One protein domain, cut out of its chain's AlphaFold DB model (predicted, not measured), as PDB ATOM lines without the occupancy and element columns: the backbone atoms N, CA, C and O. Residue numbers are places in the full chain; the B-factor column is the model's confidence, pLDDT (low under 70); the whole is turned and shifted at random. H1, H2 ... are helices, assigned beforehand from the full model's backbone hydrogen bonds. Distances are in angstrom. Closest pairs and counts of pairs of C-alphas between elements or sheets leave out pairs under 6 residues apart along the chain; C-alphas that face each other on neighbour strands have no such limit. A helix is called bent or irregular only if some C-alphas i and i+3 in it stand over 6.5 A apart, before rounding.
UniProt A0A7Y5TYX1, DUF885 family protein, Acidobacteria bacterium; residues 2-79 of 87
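What this domain is: This is residues 2 to 79 of the 87 residues of the protein "DUF885 family protein" of Acidobacteria bacterium (UniProt A0A7Y5TYX1). Two separate lobes lie at the two ends of a long, thin outline: a small head of two short helices, H1 and H2, and a larger lobe in which H5 runs side by side with part of the long helix H3 while H4 crosses at a steep angle. Residues 20 to 27, of which 20 and 21 belong to H2, stand free on the way from the head to H3, and H1 and H2 stay apart from H3. The printed part has 78 residues with five named helices, H1 to H5 in that order along the chain, and no named strand; the class is all helix. It is only just loose, close to extended, with a radius of gyration of the C-alphas of 17.3 A, and the C-alphas span 48 by 22 by 16 A, a rod.

Where its parts are: H1 is residues 2 to 6, with C-alpha 2 at (187.159, 221.182, 115.456), and is 6.1 A long from first to last C-alpha. H2 is residues 12 to 21, 14.2 A long. H3, residues 30 to 52, begins with C-alpha 30 at (196.299, 216.856, 134.763) and is 31.2 A long. It has a kink of 45 degrees near residue 46, and it is irregular: C-alphas 48 and 51 are 9.3 A apart. H4 is residues 55 to 64, 13.9 A long. H5 is residues 70 to 78, 11.7 A long, and ends with C-alpha 78 at (202.922, 199.386, 147.461).

How they stand to each other: H1 and H2 touch, their closest C-alphas being those of Phe 4 and Ala 15, 5.1 A apart. H2 and H3 are apart. H3 and H5 touch, with the C-alphas of Tyr 45 and Leu 78 the closest at 6.7 A; they run the same way at a shallow tilt of 4 degrees. H3 and H4 are close but not clearly touching, with closest C-alphas Arg 42 and Phe 58 at 7.1 A, and run opposite ways at a steep tilt of 55 degrees. H4 and H5 only just touch, with 3 pairs of C-alphas within 8 A; the closest, those of Leu 62 and His 73, are 6.9 A apart, and the two run opposite ways at a steep tilt of 57 degrees. H1, H2, H4 and H5 have every O i to N i+4 pair within hydrogen-bond range, and H3 has 17 of 19.

The domain as a whole: The two C-alphas farthest apart are those of Ala 13 and Ala 51, at 49.1 A. The printed part has no cut. The links from H1 to H2, H3 to H4 and H4 to H5 are tight, and the link from H2 to H3 is short; no link is long. The mean pLDDT of the printed part is 96.6, and no printed residue is under 70.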
ATOM      1  N   ARG A   2     187.662 222.387 116.168       96.06
ATOM      2  CA  ARG A   2     187.159 221.182 115.456       96.06
ATOM      3  C   ARG A   2     187.214 219.888 116.286       96.06
ATOM      4  O   ARG A   2     186.182 219.285 116.519       96.06
ATOM      5  N   PHE A   3     188.385 219.540 116.827       96.25
ATOM      6  CA  PHE A   3     188.561 218.335 117.655       96.25
ATOM      7  C   PHE A   3     187.570 218.248 118.831       96.25
ATOM      8  O   PHE A   3     186.957 217.216 119.052       96.25
ATOM      9  N   PHE A   4     187.347 219.349 119.553       97.12
ATOM     10  CA  PHE A   4     186.414 219.372 120.682       97.12
ATOM     11  C   PHE A   4     184.939 219.258 120.265       97.12
ATOM     12  O   PHE A   4     184.123 218.799 121.057       97.12
ATOM     13  N   ARG A   5     184.582 219.665 119.043       97.56
ATOM     14  CA  ARG A   5     183.225 219.473 118.514       97.56
ATOM     15  C   ARG A   5     183.000 218.043 118.048       97.56
ATOM     16  O   ARG A   5     181.967 217.471 118.360       97.56
ATOM     17  N   ASP A   6     183.967 217.493 117.327       97.94
ATOM     18  CA  ASP A   6     183.783 216.229 116.618       97.94
ATOM     19  C   ASP A   6     184.039 215.022 117.535       97.94
ATOM     20  O   ASP A   6     183.300 214.046 117.477       97.94
ATOM     21  N   GLU A   7     185.036 215.110 118.424       97.12
ATOM     22  CA  GLU A   7     185.453 213.995 119.293       97.12
ATOM     23  C   GLU A   7     184.911 214.114 120.722       97.12
ATOM     24  O   GLU A   7     184.660 213.113 121.390       97.12
ATOM     25  N   ALA A   8     184.747 215.346 121.217       95.69
ATOM     26  CA  ALA A   8     184.219 215.608 122.560       95.69
ATOM     27  C   ALA A   8     182.758 216.090 122.557       95.69
ATOM     28  O   ALA A   8     182.204 216.332 123.628       95.69
ATOM     29  N   PHE A   9     182.138 216.214 121.375       97.50
ATOM     30  CA  PHE A   9     180.726 216.572 121.194       97.50
ATOM     31  C   PHE A   9     180.312 217.864 121.917       97.50
ATOM     32  O   PHE A   9     179.188 217.993 122.400       97.50
ATOM     33  N   LEU A  10     181.234 218.830 122.017       98.00
ATOM     34  CA  LEU A  10     180.977 220.111 122.669       98.00
ATOM     35  C   LEU A  10     180.307 221.106 121.718       98.00
ATOM     36  O   LEU A  10     180.718 221.269 120.568       98.00
ATOM     37  N   GLU A  11     179.344 221.860 122.250       97.81
ATOM     38  CA  GLU A  11     178.774 223.035 121.586       97.81
ATOM     39  C   GLU A  11     179.845 224.096 121.300       97.81
ATOM     40  O   GLU A  11     180.836 224.223 122.026       97.81
ATOM     41  N   GLU A  12     179.629 224.910 120.264       97.06
ATOM     42  CA  GLU A  12     180.649 225.812 119.710       97.06
ATOM     43  C   GLU A  12     181.328 226.697 120.768       97.06
ATOM     44  O   GLU A  12     182.558 226.787 120.816       97.06
ATOM     45  N   ALA A  13     180.539 227.311 121.654       97.81
ATOM     46  CA  ALA A  13     181.061 228.187 122.698       97.81
ATOM     47  C   ALA A  13     181.964 227.441 123.698       97.81
ATOM     48  O   ALA A  13     182.979 227.983 124.133       97.81
ATOM     49  N   ALA A  14     181.623 226.200 124.059       97.75
ATOM     50  CA  ALA A  14     182.433 225.379 124.958       97.75
ATOM     51  C   ALA A  14     183.686 224.846 124.249       97.75
ATOM     52  O   ALA A  14     184.788 224.967 124.780       97.75
ATOM     53  N   ALA A  15     183.539 224.354 123.016       98.00
ATOM     54  CA  ALA A  15     184.645 223.871 122.194       98.00
ATOM     55  C   ALA A  15     185.699 224.959 121.923       98.00
ATOM     56  O   ALA A  15     186.895 224.667 121.834       98.00
ATOM     57  N   ARG A  16     185.267 226.218 121.775       97.81
ATOM     58  CA  ARG A  16     186.161 227.376 121.671       97.81
ATOM     59  C   ARG A  16     186.911 227.617 122.979       97.81
ATOM     60  O   ARG A  16     188.135 227.669 122.935       97.81
ATOM     61  N   ARG A  17     186.208 227.704 124.115       97.25
ATOM     62  CA  ARG A  17     186.838 227.928 125.429       97.25
ATOM     63  C   ARG A  17     187.881 226.865 125.759       97.25
ATOM     64  O   ARG A  17     188.967 227.210 126.206       97.25
ATOM     65  N   GLU A  18     187.583 225.596 125.498       97.06
ATOM     66  CA  GLU A  18     188.532 224.504 125.732       97.06
ATOM     67  C   GLU A  18     189.740 224.570 124.794       97.06
ATOM     68  O   GLU A  18     190.879 224.423 125.237       97.06
ATOM     69  N   ALA A  19     189.516 224.877 123.512       96.25
ATOM     70  CA  ALA A  19     190.611 225.072 122.568       96.25
ATOM     71  C   ALA A  19     191.516 226.248 122.953       96.25
ATOM     72  O   ALA A  19     192.728 226.131 122.818       96.25
ATOM     73  N   GLU A  20     190.942 227.354 123.428       96.94
ATOM     74  CA  GLU A  20     191.683 228.529 123.889       96.94
ATOM     75  C   GLU A  20     192.439 228.226 125.188       96.94
ATOM     76  O   GLU A  20     193.642 228.484 125.249       96.94
ATOM     77  N   ARG A  21     191.797 227.595 126.184       96.62
ATOM     78  CA  ARG A  21     192.447 227.185 127.442       96.62
ATOM     79  C   ARG A  21     193.663 226.293 127.188       96.62
ATOM     80  O   ARG A  21     194.720 226.534 127.765       96.62
ATOM     81  N   GLY A  22     193.558 225.342 126.259       94.88
ATOM     82  CA  GLY A  22     194.670 224.465 125.882       94.88
ATOM     83  C   GLY A  22     195.899 225.181 125.295       94.88
ATOM     84  O   GLY A  22     196.962 224.574 125.226       94.88
ATOM     85  N   THR A  23     195.791 226.454 124.889       96.06
ATOM     86  CA  THR A  23     196.936 227.227 124.359       96.06
ATOM     87  C   THR A  23     197.813 227.867 125.431       96.06
ATOM     88  O   THR A  23     198.951 228.227 125.133       96.06
ATOM     89  N   PHE A  24     197.308 228.023 126.658       96.44
ATOM     90  CA  PHE A  24     198.017 228.756 127.713       96.44
ATOM     91  C   PHE A  24     198.022 228.059 129.074       96.44
ATOM     92  O   PHE A  24     198.798 228.452 129.939       96.44
ATOM     93  N   ASP A  25     197.172 227.054 129.294       97.31
ATOM     94  CA  ASP A  25     197.113 226.310 130.549       97.31
ATOM     95  C   ASP A  25     197.994 225.047 130.468       97.31
ATOM     96  O   ASP A  25     197.562 224.033 129.919       97.31
ATOM     97  N   PRO A  26     199.218 225.040 131.027       94.31
ATOM     98  CA  PRO A  26     200.062 223.844 131.021       94.31
ATOM     99  C   PRO A  26     199.489 222.705 131.884       94.31
ATOM    100  O   PRO A  26     199.925 221.562 131.762       94.31
ATOM    101  N   SER A  27     198.503 222.987 132.744       95.81
ATOM    102  CA  SER A  27     197.849 221.994 133.602       95.81
ATOM    103  C   SER A  27     196.684 221.265 132.918       95.81
ATOM    104  O   SER A  27     196.080 220.367 133.506       95.81
ATOM    105  N   TYR A  28     196.391 221.593 131.653       94.81
ATOM    106  CA  TYR A  28     195.237 221.091 130.897       94.81
ATOM    107  C   TYR A  28     195.091 219.559 130.910       94.81
ATOM    108  O   TYR A  28     193.979 219.029 130.899       94.81
ATOM    109  N   VAL A  29     196.216 218.843 130.978       92.88
ATOM    110  CA  VAL A  29     196.294 217.375 130.939       92.88
ATOM    111  C   VAL A  29     196.148 216.693 132.305       92.88
ATOM    112  O   VAL A  29     195.996 215.471 132.349       92.88
ATOM    113  N   LEU A  30     196.182 217.438 133.418       94.38
ATOM    114  CA  LEU A  30     196.299 216.856 134.763       94.38
ATOM    115  C   LEU A  30     195.119 215.958 135.143       94.38
ATOM    116  O   LEU A  30     195.333 214.945 135.802       94.38
ATOM    117  N   TYR A  31     193.898 216.279 134.707       94.44
ATOM    118  CA  TYR A  31     192.732 215.427 134.967       94.44
ATOM    119  C   TYR A  31     192.915 214.030 134.364       94.44
ATOM    120  O   TYR A  31     192.809 213.021 135.063       94.44
ATOM    121  N   THR A  32     193.227 213.966 133.067       95.19
ATOM    122  CA  THR A  32     193.397 212.692 132.361       95.19
ATOM    123  C   THR A  32     194.633 211.956 132.865       95.19
ATOM    124  O   THR A  32     194.545 210.762 133.137       95.19
ATOM    125  N   ALA A  33     195.753 212.658 133.066       95.31
ATOM    126  CA  ALA A  33     196.965 212.063 133.619       95.31
ATOM    127  C   ALA A  33     196.711 211.468 135.015       95.31
ATOM    128  O   ALA A  33     196.985 210.293 135.236       95.31
ATOM    129  N   GLY A  34     196.104 212.232 135.928       95.50
ATOM    130  CA  GLY A  34     195.764 211.765 137.273       95.50
ATOM    131  C   GLY A  34     194.811 210.569 137.259       95.50
ATOM    132  O   GLY A  34     195.044 209.594 137.973       95.50
ATOM    133  N   LYS A  35     193.787 210.583 136.395       96.75
ATOM    134  CA  LYS A  35     192.884 209.437 136.202       96.75
ATOM    135  C   LYS A  35     193.651 208.182 135.777       96.75
ATOM    136  O   LYS A  35     193.447 207.127 136.372       96.75
ATOM    137  N   LEU A  36     194.514 208.287 134.765       97.44
ATOM    138  CA  LEU A  36     195.317 207.156 134.288       97.44
ATOM    139  C   LEU A  36     196.268 206.645 135.378       97.44
ATOM    140  O   LEU A  36     196.377 205.436 135.567       97.44
ATOM    141  N   MET A  37     196.864 207.544 136.164       96.75
ATOM    142  CA  MET A  37     197.730 207.178 137.289       96.75
ATOM    143  C   MET A  37     196.991 206.424 138.398       96.75
ATOM    144  O   MET A  37     197.499 205.425 138.903       96.75
ATOM    145  N   VAL A  38     195.778 206.855 138.760       97.06
ATOM    146  CA  VAL A  38     194.941 206.142 139.744       97.06
ATOM    147  C   VAL A  38     194.545 204.759 139.222       97.06
ATOM    148  O   VAL A  38     194.577 203.787 139.978       97.06
ATOM    149  N   LEU A  39     194.189 204.650 137.937       97.50
ATOM    150  CA  LEU A  39     193.846 203.367 137.321       97.50
ATOM    151  C   LEU A  39     195.037 202.409 137.324       97.50
ATOM    152  O   LEU A  39     194.879 201.263 137.739       97.50
ATOM    153  N   LYS A  40     196.230 202.885 136.952       97.31
ATOM    154  CA  LYS A  40     197.445 202.072 137.018       97.31
ATOM    155  C   LYS A  40     197.774 201.642 138.448       97.31
ATOM    156  O   LYS A  40     198.024 200.464 138.677       97.31
ATOM    157  N   LEU A  41     197.723 202.561 139.415       97.19
ATOM    158  CA  LEU A  41     197.933 202.236 140.829       97.19
ATOM    159  C   LEU A  41     196.963 201.144 141.304       97.19
ATOM    160  O   LEU A  41     197.373 200.227 142.010       97.19
ATOM    161  N   ARG A  42     195.691 201.196 140.889       97.75
ATOM    162  CA  ARG A  42     194.714 200.149 141.213       97.75
ATOM    163  C   ARG A  42     195.110 198.791 140.641       97.75
ATOM    164  O   ARG A  42     194.992 197.797 141.355       97.75
ATOM    165  N   GLU A  43     195.538 198.730 139.382       97.69
ATOM    166  CA  GLU A  43     195.948 197.463 138.764       97.69
ATOM    167  C   GLU A  43     197.222 196.901 139.406       97.69
ATOM    168  O   GLU A  43     197.258 195.717 139.740       97.69
ATOM    169  N   ASP A  44     198.215 197.748 139.688       96.81
ATOM    170  CA  ASP A  44     199.441 197.337 140.379       96.81
ATOM    171  C   ASP A  44     199.128 196.835 141.808       96.81
ATOM    172  O   ASP A  44     199.605 195.781 142.228       96.81
ATOM    173  N   TYR A  45     198.239 197.527 142.533       97.12
ATOM    174  CA  TYR A  45     197.762 197.107 143.857       97.12
ATOM    175  C   TYR A  45     196.996 195.787 143.818       97.12
ATOM    176  O   TYR A  45     197.194 194.912 144.662       97.12
ATOM    177  N   LYS A  46     196.144 195.605 142.810       98.06
ATOM    178  CA  LYS A  46     195.429 194.350 142.587       98.06
ATOM    179  C   LYS A  46     196.390 193.197 142.306       98.06
ATOM    180  O   LYS A  46     196.197 192.117 142.862       98.06
ATOM    181  N   ALA A  47     197.426 193.423 141.498       96.75
ATOM    182  CA  ALA A  47     198.457 192.426 141.223       96.75
ATOM    183  C   ALA A  47     199.243 192.054 142.493       96.75
ATOM    184  O   ALA A  47     199.419 190.868 142.768       96.75
ATOM    185  N   ALA A  48     199.634 193.043 143.304       95.94
ATOM    186  CA  ALA A  48     200.363 192.825 144.555       95.94
ATOM    187  C   ALA A  48     199.539 192.062 145.611       95.94
ATOM    188  O   ALA A  48     200.059 191.190 146.308       95.94
ATOM    189  N   MET A  49     198.239 192.355 145.721       96.88
ATOM    190  CA  MET A  49     197.354 191.734 146.715       96.88
ATOM    191  C   MET A  49     196.819 190.358 146.289       96.88
ATOM    192  O   MET A  49     196.401 189.563 147.141       96.88
ATOM    193  N   GLY A  50     196.807 190.062 144.986       97.75
ATOM    194  CA  GLY A  50     196.319 188.800 144.433       97.75
ATOM    195  C   GLY A  50     194.902 188.467 144.913       97.75
ATOM    196  O   GLY A  50     193.993 189.292 144.850       97.75
ATOM    197  N   ALA A  51     194.711 187.260 145.452       97.94
ATOM    198  CA  ALA A  51     193.410 186.798 145.949       97.94
ATOM    199  C   ALA A  51     192.853 187.610 147.139       97.94
ATOM    200  O   ALA A  51     191.666 187.510 147.438       97.94
ATOM    201  N   LYS A  52     193.687 188.405 147.826       97.69
ATOM    202  CA  LYS A  52     193.257 189.262 148.946       97.69
ATOM    203  C   LYS A  52     192.725 190.621 148.487       97.69
ATOM    204  O   LYS A  52     192.236 191.385 149.317       97.69
ATOM    205  N   PHE A  53     192.839 190.946 147.199       98.38
ATOM    206  CA  PHE A  53     192.389 192.228 146.675       98.38
ATOM    207  C   PHE A  53     190.881 192.415 146.864       98.38
ATOM    208  O   PHE A  53     190.074 191.566 146.481       98.38
ATOM    209  N   THR A  54     190.494 193.593 147.353       98.56
ATOM    210  CA  THR A  54     189.126 194.092 147.223       98.56
ATOM    211  C   THR A  54     189.159 195.550 146.786       98.56
ATOM    212  O   THR A  54     190.014 196.321 147.224       98.56
ATOM    213  N   LEU A  55     188.197 195.953 145.953       98.56
ATOM    214  CA  LEU A  55     188.091 197.345 145.511       98.56
ATOM    215  C   LEU A  55     187.817 198.304 146.681       98.56
ATOM    216  O   LEU A  55     188.253 199.450 146.654       98.56
ATOM    217  N   ARG A  56     187.117 197.823 147.717       98.62
ATOM    218  CA  ARG A  56     186.846 198.591 148.935       98.62
ATOM    219  C   ARG A  56     188.137 198.930 149.682       98.62
ATOM    220  O   ARG A  56     188.393 200.105 149.881       98.62
ATOM    221  N   ASP A  57     188.970 197.937 150.009       98.25
ATOM    222  CA  ASP A  57     190.249 198.169 150.710       98.25
ATOM    223  C   ASP A  57     191.176 199.113 149.925       98.25
ATOM    224  O   ASP A  57     191.802 199.994 150.510       98.25
ATOM    225  N   PHE A  58     191.200 198.995 148.592       98.50
ATOM    226  CA  PHE A  58     191.918 199.942 147.739       98.50
ATOM    227  C   PHE A  58     191.427 201.389 147.927       98.50
ATOM    228  O   PHE A  58     192.242 202.283 148.157       98.50
ATOM    229  N   HIS A  59     190.113 201.629 147.849       98.56
ATOM    230  CA  HIS A  59     189.551 202.970 148.034       98.56
ATOM    231  C   HIS A  59     189.730 203.489 149.464       98.56
ATOM    232  O   HIS A  59     190.079 204.656 149.630       98.56
ATOM    233  N   ASP A  60     189.543 202.637 150.474       98.50
ATOM    234  CA  ASP A  60     189.704 203.001 151.884       98.50
ATOM    235  C   ASP A  60     191.135 203.492 152.155       98.50
ATOM    236  O   ASP A  60     191.331 204.532 152.781       98.50
ATOM    237  N   ARG A  61     192.146 202.800 151.611       97.56
ATOM    238  CA  ARG A  61     193.558 203.207 151.716       97.56
ATOM    239  C   ARG A  61     193.864 204.465 150.917       97.56
ATOM    240  O   ARG A  61     194.510 205.372 151.438       97.56
ATOM    241  N   LEU A  62     193.418 204.529 149.662       98.00
ATOM    242  CA  LEU A  62     193.675 205.675 148.793       98.00
ATOM    243  C   LEU A  62     193.113 206.961 149.413       98.00
ATOM    244  O   LEU A  62     193.841 207.937 149.555       98.00
ATOM    245  N   LEU A  63     191.843 206.943 149.825       98.06
ATOM    246  CA  LEU A  63     191.164 208.105 150.403       98.06
ATOM    247  C   LEU A  63     191.608 208.385 151.845       98.06
ATOM    248  O   LEU A  63     191.673 209.548 152.239       98.06
ATOM    249  N   GLY A  64     191.959 207.350 152.615       98.19
ATOM    250  CA  GLY A  64     192.467 207.486 153.984       98.19
ATOM    251  C   GLY A  64     193.804 208.227 154.081       98.19
ATOM    252  O   GLY A  64     194.080 208.856 155.098       98.19
ATOM    253  N   ASN A  65     194.602 208.222 153.009       97.06
ATOM    254  CA  ASN A  65     195.844 208.995 152.909       97.06
ATOM    255  C   ASN A  65     195.612 210.507 152.693       97.06
ATOM    256  O   ASN A  65     196.555 211.292 152.792       97.06
ATOM    257  N   GLY A  66     194.381 210.932 152.385       96.19
ATOM    258  CA  GLY A  66     194.063 212.316 152.037       96.19
ATOM    259  C   GLY A  66     194.574 212.726 150.651       96.19
ATOM    260  O   GLY A  66     194.872 211.893 149.796       96.19
ATOM    261  N   THR A  67     194.651 214.036 150.404       95.12
ATOM    262  CA  THR A  67     195.079 214.590 149.111       95.12
ATOM    263  C   THR A  67     196.601 214.678 149.035       95.12
ATOM    264  O   THR A  67     197.180 215.744 149.263       95.12
ATOM    265  N   VAL A  68     197.250 213.559 148.721       95.62
ATOM    266  CA  VAL A  68     198.701 213.504 148.505       95.62
ATOM    267  C   VAL A  68     199.041 213.246 147.033       95.62
ATOM    268  O   VAL A  68     198.199 212.775 146.266       95.62
ATOM    269  N   PRO A  69     200.265 213.572 146.582       94.25
ATOM    270  CA  PRO A  69     200.683 213.268 145.219       94.25
ATOM    271  C   PRO A  69     200.623 211.767 144.911       94.25
ATOM    272  O   PRO A  69     200.913 210.932 145.768       94.25
ATOM    273  N   LEU A  70     200.327 211.408 143.658       93.38
ATOM    274  CA  LEU A  70     200.167 210.003 143.261       93.38
ATOM    275  C   LEU A  70     201.426 209.149 143.475       93.38
ATOM    276  O   LEU A  70     201.305 207.974 143.806       93.38
ATOM    277  N   TRP A  71     202.625 209.721 143.336       93.25
ATOM    278  CA  TRP A  71     203.873 209.010 143.643       93.25
ATOM    279  C   TRP A  71     203.977 208.637 145.130       93.25
ATOM    280  O   TRP A  71     204.506 207.580 145.458       93.25
ATOM    281  N   LEU A  72     203.417 209.454 146.030       95.56
ATOM    282  CA  LEU A  72     203.387 209.158 147.461       95.56
ATOM    283  C   LEU A  72     202.316 208.112 147.783       95.56
ATOM    284  O   LEU A  72     202.548 207.233 148.603       95.56
ATOM    285  N   HIS A  73     201.171 208.138 147.094       96.00
ATOM    286  CA  HIS A  73     200.198 207.048 147.199       96.00
ATOM    287  C   HIS A  73     200.800 205.695 146.799       96.00
ATOM    288  O   HIS A  73     200.518 204.701 147.467       96.00
ATOM    289  N   ARG A  74     201.638 205.642 145.751       95.38
ATOM    290  CA  ARG A  74     202.348 204.406 145.380       95.38
ATOM    291  C   ARG A  74     203.216 203.902 146.523       95.38
ATOM    292  O   ARG A  74     203.103 202.740 146.888       95.38
ATOM    293  N   ASP A  75     204.022 204.772 147.111       95.00
ATOM    294  CA  ASP A  75     204.887 204.389 148.221       95.00
ATOM    295  C   ASP A  75     204.083 203.890 149.436       95.00
ATOM    296  O   ASP A  75     204.295 202.785 149.923       95.00
ATOM    297  N   LEU A  76     203.048 204.628 149.846       96.00
ATOM    298  CA  LEU A  76     202.213 204.260 150.996       96.00
ATOM    299  C   LEU A  76     201.416 202.960 150.799       96.00
ATOM    300  O   LEU A  76     201.078 202.290 151.776       96.00
ATOM    301  N   MET A  77     201.060 202.615 149.558       95.94
ATOM    302  CA  MET A  77     200.196 201.465 149.256       95.94
ATOM    303  C   MET A  77     200.955 200.241 148.731       95.94
ATOM    304  O   MET A  77     200.460 199.127 148.888       95.94
ATOM    305  N   LEU A  78     202.122 200.434 148.110       95.25
ATOM    306  CA  LEU A  78     202.922 199.386 147.461       95.25
ATOM    307  C   LEU A  78     204.360 199.293 147.996       95.25
ATOM    308  O   LEU A  78     205.031 198.305 147.715       95.25
ATOM    309  N   GLY A  79     204.847 200.291 148.743       92.50
ATOM    310  CA  GLY A  79     206.250 200.380 149.165       92.50
ATOM    311  C   GLY A  79     207.223 200.676 148.015       92.50
ATOM    312  O   GLY A  79     208.405 200.352 148.110       92.50
TER     313      GLY A  79